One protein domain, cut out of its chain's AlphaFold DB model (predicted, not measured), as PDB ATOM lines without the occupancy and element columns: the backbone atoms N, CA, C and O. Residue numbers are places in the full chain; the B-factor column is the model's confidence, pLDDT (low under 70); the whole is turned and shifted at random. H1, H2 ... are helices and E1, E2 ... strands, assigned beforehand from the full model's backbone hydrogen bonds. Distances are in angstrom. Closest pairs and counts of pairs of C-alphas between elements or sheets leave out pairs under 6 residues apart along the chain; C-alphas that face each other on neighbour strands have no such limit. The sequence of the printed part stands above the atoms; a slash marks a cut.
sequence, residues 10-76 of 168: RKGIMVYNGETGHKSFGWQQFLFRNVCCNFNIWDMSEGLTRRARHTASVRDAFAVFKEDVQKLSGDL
ATOM      1  N   ARG A  10     110.442 142.233 172.663       74.44
ATOM      2  CA  ARG A  10     111.503 142.654 173.588       74.44
ATOM      3  C   ARG A  10     112.537 141.554 173.730       74.44
ATOM      4  O   ARG A  10     112.191 140.384 173.701       74.44
ATOM      5  N   LYS A  11     113.791 141.920 173.966       77.00
ATOM      6  CA  LYS A  11     114.806 140.982 174.448       77.00
ATOM      7  C   LYS A  11     114.556 140.682 175.930       77.00
ATOM      8  O   LYS A  11     114.230 141.585 176.699       77.00
ATOM      9  N   GLY A  12     114.661 139.418 176.314       75.75
ATOM     10  CA  GLY A  12     114.405 138.912 177.656       75.75
ATOM     11  C   GLY A  12     115.518 137.983 178.125       75.75
ATOM     12  O   GLY A  12     116.249 137.407 177.323       75.75
ATOM     13  N   ILE A  13     115.653 137.856 179.443       77.06
ATOM     14  CA  ILE A  13     116.573 136.918 180.082       77.06
ATOM     15  C   ILE A  13     115.861 136.195 181.215       77.06
ATOM     16  O   ILE A  13     115.192 136.808 182.047       77.06
ATOM     17  N   MET A  14     115.993 134.879 181.232       76.50
ATOM     18  CA  MET A  14     115.541 134.009 182.300       76.50
ATOM     19  C   MET A  14     116.772 133.584 183.082       76.50
ATOM     20  O   MET A  14     117.742 133.107 182.499       76.50
ATOM     21  N   VAL A  15     116.738 133.745 184.398       75.56
ATOM     22  CA  VAL A  15     117.819 133.337 185.297       75.56
ATOM     23  C   VAL A  15     117.257 132.305 186.255       75.56
ATOM     24  O   VAL A  15     116.187 132.508 186.825       75.56
ATOM     25  N   TYR A  16     117.969 131.202 186.438       78.62
ATOM     26  CA  TYR A  16     117.565 130.132 187.335       78.62
ATOM     27  C   TYR A  16     118.734 129.686 188.214       78.62
ATOM     28  O   TYR A  16     119.897 129.663 187.806       78.62
ATOM     29  N   ASN A  17     118.411 129.328 189.454       73.19
ATOM     30  CA  ASN A  17     119.368 128.867 190.447       73.19
ATOM     31  C   ASN A  17     118.790 127.638 191.158       73.19
ATOM     32  O   ASN A  17     117.745 127.714 191.799       73.19
ATOM     33  N   GLY A  18     119.452 126.492 191.003       68.31
ATOM     34  CA  GLY A  18     119.052 125.253 191.659       68.31
ATOM     35  C   GLY A  18     119.629 125.143 193.069       68.31
ATOM     36  O   GLY A  18     120.786 124.747 193.213       68.31
ATOM     37  N   GLU A  19     118.808 125.402 194.092       59.78
ATOM     38  CA  GLU A  19     119.210 125.300 195.506       59.78
ATOM     39  C   GLU A  19     119.342 123.853 196.009       59.78
ATOM     40  O   GLU A  19     120.290 123.546 196.728       59.78
ATOM     41  N   THR A  20     118.445 122.940 195.614       55.41
ATOM     42  CA  THR A  20     118.335 121.615 196.268       55.41
ATOM     43  C   THR A  20     118.470 120.391 195.358       55.41
ATOM     44  O   THR A  20     118.519 119.278 195.873       55.41
ATOM     45  N   GLY A  21     118.611 120.545 194.035       50.38
ATOM     46  CA  GLY A  21     118.634 119.392 193.107       50.38
ATOM     47  C   GLY A  21     119.810 119.330 192.129       50.38
ATOM     48  O   GLY A  21     120.397 118.271 191.933       50.38
ATOM     49  N   HIS A  22     120.204 120.461 191.534       53.81
ATOM     50  CA  HIS A  22     121.178 120.473 190.429       53.81
ATOM     51  C   HIS A  22     122.473 121.255 190.710       53.81
ATOM     52  O   HIS A  22     123.395 121.191 189.896       53.81
ATOM     53  N   LYS A  23     122.580 121.953 191.857       64.75
ATOM     54  CA  LYS A  23     123.720 122.823 192.226       64.75
ATOM     55  C   LYS A  23     124.206 123.650 191.032       64.75
ATOM     56  O   LYS A  23     125.394 123.620 190.707       64.75
ATOM     57  N   SER A  24     123.297 124.310 190.323       73.00
ATOM     58  CA  SER A  24     123.644 125.027 189.101       73.00
ATOM     59  C   SER A  24     122.983 126.391 189.030       73.00
ATOM     60  O   SER A  24     121.771 126.500 189.212       73.00
ATOM     61  N   PHE A  25     123.792 127.379 188.674       79.81
ATOM     62  CA  PHE A  25     123.369 128.693 188.228       79.81
ATOM     63  C   PHE A  25     123.318 128.674 186.703       79.81
ATOM     64  O   PHE A  25     124.263 128.214 186.061       79.81
ATOM     65  N   GLY A  26     122.224 129.136 186.114       79.94
ATOM     66  CA  GLY A  26     122.105 129.226 184.669       79.94
ATOM     67  C   GLY A  26     121.216 130.373 184.238       79.94
ATOM     68  O   GLY A  26     120.431 130.912 185.018       79.94
ATOM     69  N   TRP A  27     121.377 130.767 182.987       81.06
ATOM     70  CA  TRP A  27     120.558 131.795 182.372       81.06
ATOM     71  C   TRP A  27     120.345 131.488 180.901       81.06
ATOM     72  O   TRP A  27     121.124 130.758 180.283       81.06
ATOM     73  N   GLN A  28     119.258 132.035 180.376       76.75
ATOM     74  CA  GLN A  28     118.837 131.874 179.001       76.75
ATOM     75  C   GLN A  28     118.273 133.187 178.470       76.75
ATOM     76  O   GLN A  28     117.441 133.805 179.131       76.75
ATOM     77  N   GLN A  29     118.712 133.616 177.291       75.19
ATOM     78  CA  GLN A  29     118.124 134.768 176.601       75.19
ATOM     79  C   GLN A  29     116.973 134.313 175.694       75.19
ATOM     80  O   GLN A  29     116.972 133.182 175.216       75.19
ATOM     81  N   PHE A  30     115.978 135.175 175.489       72.31
ATOM     82  CA  PHE A  30     114.808 134.898 174.651       72.31
ATOM     83  C   PHE A  30     114.192 136.195 174.111       72.31
ATOM     84  O   PHE A  30     114.494 137.284 174.602       72.31
ATOM     85  N   LEU A  31     113.282 136.093 173.141       71.81
ATOM     86  CA  LEU A  31     112.438 137.212 172.724       71.81
ATOM     87  C   LEU A  31     111.068 137.127 173.415       71.81
ATOM     88  O   LEU A  31     110.341 136.144 173.350       71.81
ATOM     89  N   PHE A  32     110.699 138.173 174.137       72.75
ATOM     90  CA  PHE A  32     109.418 138.299 174.809       72.75
ATOM     91  C   PHE A  32     108.447 139.097 173.956       72.75
ATOM     92  O   PHE A  32     108.793 140.168 173.457       72.75
ATOM     93  N   ARG A  33     107.203 138.636 173.856       72.44
ATOM     94  CA  ARG A  33     106.148 139.390 173.188       72.44
ATOM     95  C   ARG A  33     105.131 139.881 174.209       72.44
ATOM     96  O   ARG A  33     104.460 139.086 174.863       72.44
ATOM     97  N   ASN A  34     104.997 141.203 174.316       68.00
ATOM     98  CA  ASN A  34     104.161 141.842 175.335       68.00
ATOM     99  C   ASN A  34     102.671 141.485 175.202       68.00
ATOM    100  O   ASN A  34     101.969 141.352 176.195       68.00
ATOM    101  N   VAL A  35     102.192 141.290 173.971       65.94
ATOM    102  CA  VAL A  35     100.775 141.025 173.677       65.94
ATOM    103  C   VAL A  35     100.251 139.726 174.299       65.94
ATOM    104  O   VAL A  35      99.165 139.710 174.875       65.94
ATOM    105  N   CYS A  36     100.989 138.625 174.157       62.75
ATOM    106  CA  CYS A  36     100.562 137.321 174.665       62.75
ATOM    107  C   CYS A  36     101.109 137.026 176.066       62.75
ATOM    108  O   CYS A  36     100.714 136.027 176.661       62.75
ATOM    109  N   CYS A  37     101.993 137.881 176.597       64.88
ATOM    110  CA  CYS A  37     102.751 137.640 177.826       64.88
ATOM    111  C   CYS A  37     103.411 136.251 177.877       64.88
ATOM    112  O   CYS A  37     103.685 135.736 178.960       64.88
ATOM    113  N   ASN A  38     103.653 135.648 176.713       63.84
ATOM    114  CA  ASN A  38     104.214 134.317 176.575       63.84
ATOM    115  C   ASN A  38     105.613 134.412 175.977       63.84
ATOM    116  O   ASN A  38     105.941 135.330 175.217       63.84
ATOM    117  N   PHE A  39     106.449 133.454 176.362       58.34
ATOM    118  CA  PHE A  39     107.793 133.322 175.837       58.34
ATOM    119  C   PHE A  39     107.690 132.916 174.368       58.34
ATOM    120  O   PHE A  39     107.417 131.764 174.043       58.34
ATOM    121  N   ASN A  40     107.909 133.869 173.468       57.72
ATOM    122  CA  ASN A  40     108.265 133.550 172.098       57.72
ATOM    123  C   ASN A  40     109.723 133.067 172.165       57.72
ATOM    124  O   ASN A  40     110.665 133.828 171.964       57.72
ATOM    125  N   ILE A  41     109.922 131.801 172.544       51.97
ATOM    126  CA  ILE A  41     111.259 131.205 172.645       51.97
ATOM    127  C   ILE A  41     111.772 131.034 171.218       51.97
ATOM    128  O   ILE A  41     111.467 130.059 170.543       51.97
ATOM    129  N   TRP A  42     112.446 132.065 170.731       52.50
ATOM    130  CA  TRP A  42     113.002 132.151 169.394       52.50
ATOM    131  C   TRP A  42     114.497 131.920 169.523       52.50
ATOM    132  O   TRP A  42     115.130 132.574 170.352       52.50
ATOM    133  N   ASP A  43     115.021 131.017 168.695       44.09
ATOM    134  CA  ASP A  43     116.449 130.772 168.531       44.09
ATOM    135  C   ASP A  43     117.128 130.308 169.829       44.09
ATOM    136  O   ASP A  43     117.874 131.043 170.477       44.09
ATOM    137  N   MET A  44     116.905 129.041 170.200       45.66
ATOM    138  CA  MET A  44     117.791 128.337 171.135       45.66
ATOM    139  C   MET A  44     119.104 127.960 170.428       45.66
ATOM    140  O   MET A  44     119.547 126.813 170.483       45.66
ATOM    141  N   SER A  45     119.774 128.916 169.775       45.19
ATOM    142  CA  SER A  45     121.173 128.711 169.421       45.19
ATOM    143  C   SER A  45     121.943 128.374 170.700       45.19
ATOM    144  O   SER A  45     121.738 128.965 171.768       45.19
ATOM    145  N   GLU A  46     122.833 127.386 170.606       42.75
ATOM    146  CA  GLU A  46     123.578 126.815 171.739       42.75
ATOM    147  C   GLU A  46     124.378 127.859 172.554       42.75
ATOM    148  O   GLU A  46     124.870 127.560 173.640       42.75
ATOM    149  N   GLY A  47     124.485 129.105 172.075       49.59
ATOM    150  CA  GLY A  47     125.141 130.220 172.756       49.59
ATOM    151  C   GLY A  47     124.296 130.983 173.785       49.59
ATOM    152  O   GLY A  47     124.881 131.717 174.584       49.59
ATOM    153  N   LEU A  48     122.963 130.838 173.799       61.09
ATOM    154  CA  LEU A  48     122.091 131.645 174.670       61.09
ATOM    155  C   LEU A  48     121.763 130.989 176.008       61.09
ATOM    156  O   LEU A  48     121.359 131.697 176.929       61.09
ATOM    157  N   THR A  49     121.961 129.676 176.135       68.94
ATOM    158  CA  THR A  49     121.768 128.943 177.390       68.94
ATOM    159  C   THR A  49     123.112 128.630 178.017       68.94
ATOM    160  O   THR A  49     123.898 127.845 177.494       68.94
ATOM    161  N   ARG A  50     123.367 129.193 179.197       76.00
ATOM    162  CA  ARG A  50     124.575 128.899 179.972       76.00
ATOM    163  C   ARG A  50     124.212 128.247 181.293       76.00
ATOM    164  O   ARG A  50     123.193 128.561 181.907       76.00
ATOM    165  N   ARG A  51     125.067 127.327 181.738       78.81
ATOM    166  CA  ARG A  51     124.934 126.647 183.027       78.81
ATOM    167  C   ARG A  51     126.303 126.465 183.668       78.81
ATOM    168  O   ARG A  51     127.217 125.928 183.053       78.81
ATOM    169  N   ALA A  52     126.417 126.863 184.926       80.94
ATOM    170  CA  ALA A  52     127.605 126.705 185.746       80.94
ATOM    171  C   ALA A  52     127.256 125.968 187.040       80.94
ATOM    172  O   ALA A  52     126.266 126.276 187.704       80.94
ATOM    173  N   ARG A  53     128.082 124.989 187.423       80.00
ATOM    174  CA  ARG A  53     127.935 124.298 188.709       80.00
ATOM    175  C   ARG A  53     128.358 125.234 189.848       80.00
ATOM    176  O   ARG A  53     129.347 125.952 189.720       80.00
ATOM    177  N   HIS A  54     127.666 125.167 190.982       76.50
ATOM    178  CA  HIS A  54     128.002 125.859 192.228       76.50
ATOM    179  C   HIS A  54     129.277 125.278 192.846       76.50
ATOM    180  O   HIS A  54     129.252 124.475 193.778       76.50
ATOM    181  N   THR A  55     130.404 125.670 192.272       80.00
ATOM    182  CA  THR A  55     131.755 125.414 192.769       80.00
ATOM    183  C   THR A  55     132.485 126.751 192.904       80.00
ATOM    184  O   THR A  55     131.904 127.800 192.625       80.00
ATOM    185  N   ALA A  56     133.756 126.748 193.315       73.75
ATOM    186  CA  ALA A  56     134.530 127.983 193.460       73.75
ATOM    187  C   ALA A  56     134.587 128.833 192.167       73.75
ATOM    188  O   ALA A  56     134.626 130.059 192.254       73.75
ATOM    189  N   SER A  57     134.501 128.203 190.988       74.31
ATOM    190  CA  SER A  57     134.512 128.871 189.676       74.31
ATOM    191  C   SER A  57     133.178 129.510 189.269       74.31
ATOM    192  O   SER A  57     133.087 130.129 188.213       74.31
ATOM    193  N   VAL A  58     132.124 129.424 190.093       77.69
ATOM    194  CA  VAL A  58     130.840 130.086 189.788       77.69
ATOM    195  C   VAL A  58     130.994 131.610 189.669       77.69
ATOM    196  O   VAL A  58     130.225 132.257 188.966       77.69
ATOM    197  N   ARG A  59     132.018 132.188 190.314       80.81
ATOM    198  CA  ARG A  59     132.349 133.617 190.205       80.81
ATOM    199  C   ARG A  59     132.710 134.021 188.775       80.81
ATOM    200  O   ARG A  59     132.294 135.090 188.341       80.81
ATOM    201  N   ASP A  60     133.392 133.150 188.036       84.75
ATOM    202  CA  ASP A  60     133.740 133.395 186.632       84.75
ATOM    203  C   ASP A  60     132.475 133.391 185.763       84.75
ATOM    204  O   ASP A  60     132.302 134.236 184.887       84.75
ATOM    205  N   ALA A  61     131.518 132.510 186.075       83.25
ATOM    206  CA  ALA A  61     130.218 132.486 185.405       83.25
ATOM    207  C   ALA A  61     129.406 133.771 185.646       83.25
ATOM    208  O   ALA A  61     128.721 134.232 184.739       83.25
ATOM    209  N   PHE A  62     129.512 134.391 186.827       82.62
ATOM    210  CA  PHE A  62     128.879 135.688 187.096       82.62
ATOM    211  C   PHE A  62     129.467 136.831 186.256       82.62
ATOM    212  O   PHE A  62     128.724 137.729 185.855       82.62
ATOM    213  N   ALA A  63     130.773 136.809 185.969       86.25
ATOM    214  CA  ALA A  63     131.391 137.791 185.078       86.25
ATOM    215  C   ALA A  63     130.841 137.660 183.647       86.25
ATOM    216  O   ALA A  63     130.395 138.652 183.074       86.25
ATOM    217  N   VAL A  64     130.755 136.429 183.130       86.19
ATOM    218  CA  VAL A  64     130.150 136.144 181.816       86.19
ATOM    219  C   VAL A  64     128.669 136.537 181.784       86.19
ATOM    220  O   VAL A  64     128.220 137.171 180.834       86.19
ATOM    221  N   PHE A  65     127.908 136.230 182.840       84.19
ATOM    222  CA  PHE A  65     126.506 136.640 182.962       84.19
ATOM    223  C   PHE A  65     126.342 138.161 182.846       84.19
ATOM    224  O   PHE A  65     125.461 138.638 182.132       84.19
ATOM    225  N   LYS A  66     127.212 138.935 183.506       85.56
ATOM    226  CA  LYS A  66     127.186 140.399 183.426       85.56
ATOM    227  C   LYS A  66     127.420 140.896 181.995       85.56
ATOM    228  O   LYS A  66     126.709 141.796 181.554       85.56
ATOM    229  N   GLU A  67     128.385 140.320 181.282       85.25
ATOM    230  CA  GLU A  67     128.651 140.664 179.880       85.25
ATOM    231  C   GLU A  67     127.462 140.335 178.972       85.25
ATOM    232  O   GLU A  67     127.091 141.140 178.117       85.25
ATOM    233  N   ASP A  68     126.829 139.179 179.175       82.25
ATOM    234  CA  ASP A  68     125.652 138.758 178.414       82.25
ATOM    235  C   ASP A  68     124.459 139.702 178.644       82.25
ATOM    236  O   ASP A  68     123.804 140.106 177.685       82.25
ATOM    237  N   VAL A  69     124.212 140.129 179.890       81.31
ATOM    238  CA  VAL A  69     123.174 141.129 180.210       81.31
ATOM    239  C   VAL A  69     123.463 142.471 179.532       81.31
ATOM    240  O   VAL A  69     122.550 143.113 179.014       81.31
ATOM    241  N   GLN A  70     124.728 142.900 179.500       82.56
ATOM    242  CA  GLN A  70     125.115 144.137 178.817       82.56
ATOM    243  C   GLN A  70     124.891 144.042 177.305       82.56
ATOM    244  O   GLN A  70     124.339 144.971 176.716       82.56
ATOM    245  N   LYS A  71     125.237 142.915 176.676       76.81
ATOM    246  CA  LYS A  71     124.973 142.681 175.246       76.81
ATOM    247  C   LYS A  71     123.477 142.657 174.933       76.81
ATOM    248  O   LYS A  71     123.058 143.241 173.938       76.81
ATOM    249  N   LEU A  72     122.672 142.046 175.804       75.19
ATOM    250  CA  LEU A  72     121.214 141.994 175.660       75.19
ATOM    251  C   LEU A  72     120.570 143.388 175.676       75.19
ATOM    252  O   LEU A  72     119.542 143.589 175.037       75.19
ATOM    253  N   SER A  73     121.167 144.341 176.401       73.88
ATOM    254  CA  SER A  73     120.647 145.710 176.508       73.88
ATOM    255  C   SER A  73     120.812 146.560 175.239       73.88
ATOM    256  O   SER A  73     120.275 147.665 175.187       73.88
ATOM    257  N   GLY A  74     121.541 146.062 174.233       73.31
ATOM    258  CA  GLY A  74     121.670 146.705 172.926       73.31
ATOM    259  C   GLY A  74     120.466 146.478 172.005       73.31
ATOM    260  O   GLY A  74     119.573 145.675 172.288       73.31
ATOM    261  N   ASP A  75     120.468 147.174 170.868       73.06
ATOM    262  CA  ASP A  75     119.451 147.021 169.825       73.06
ATOM    263  C   ASP A  75     119.453 145.605 169.209       73.06
ATOM    264  O   ASP A  75     120.339 144.775 169.455       73.06
ATOM    265  N   LEU A  76     118.425 145.294 168.412       71.31
ATOM    266  CA  LEU A  76     118.456 144.103 167.560       71.31
ATOM    267  C   LEU A  76     119.606 144.235 166.556       71.31
ATOM    268  O   LEU A  76     119.790 145.277 165.931       71.31
TER     269      LEU A  76
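This is residues 10 to 76 of the 168 residues of an uncharacterized protein of Planctomycetaceae bacterium (UniProt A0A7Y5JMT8). One helix, H1, lies lengthwise over one face of a strongly twisted sheet whose other face is bare; E2 pairs with E1 on one side, E3 and E4 on the other. The 67 printed residues run E1, E2, E3, E4, H1, a mixed class with an antiparallel sheet. The elongated whole, 40 by 25 by 18 A, is only just compact, close to loose, with a radius of gyration of 13.1 A for the C-alphas.

E1, residues 10 to 17, and E2, residues 24 to 33, form a hairpin; N 12 and O 30 are 2.7 A apart. E3, residues 38 to 40, completes a meander, each strand the antiparallel neighbour of the one before; N 40 and O 31 are 3.3 A apart. E4, residues 49 to 53, is antiparallel to E2; N 52 and O 25 are 2.8 A apart. H1, residues 58 to 72, is on the sheet at a height of 9.5 A, along E2 at 4 degrees on the local plane; the closest C-alphas of E2 and H1, those of Trp 27 and Phe 65, are 7.7 A apart. Every O i to N i+4 pair in H1 is within hydrogen-bond range.

E1 spans 23.2 A from C-alpha 10 (111.503, 142.654, 173.588), E2 27.7 A, E4 13.7 A, and H1 20.8 A, to C-alpha 72 (121.214, 141.994, 175.660).

The printed part has no cut and no long link. The C-alphas farthest apart, Val 35 and Ala 56, are 41.2 A apart. Model pLDDT is under 70 at residues 18 to 23 and 34 to 49.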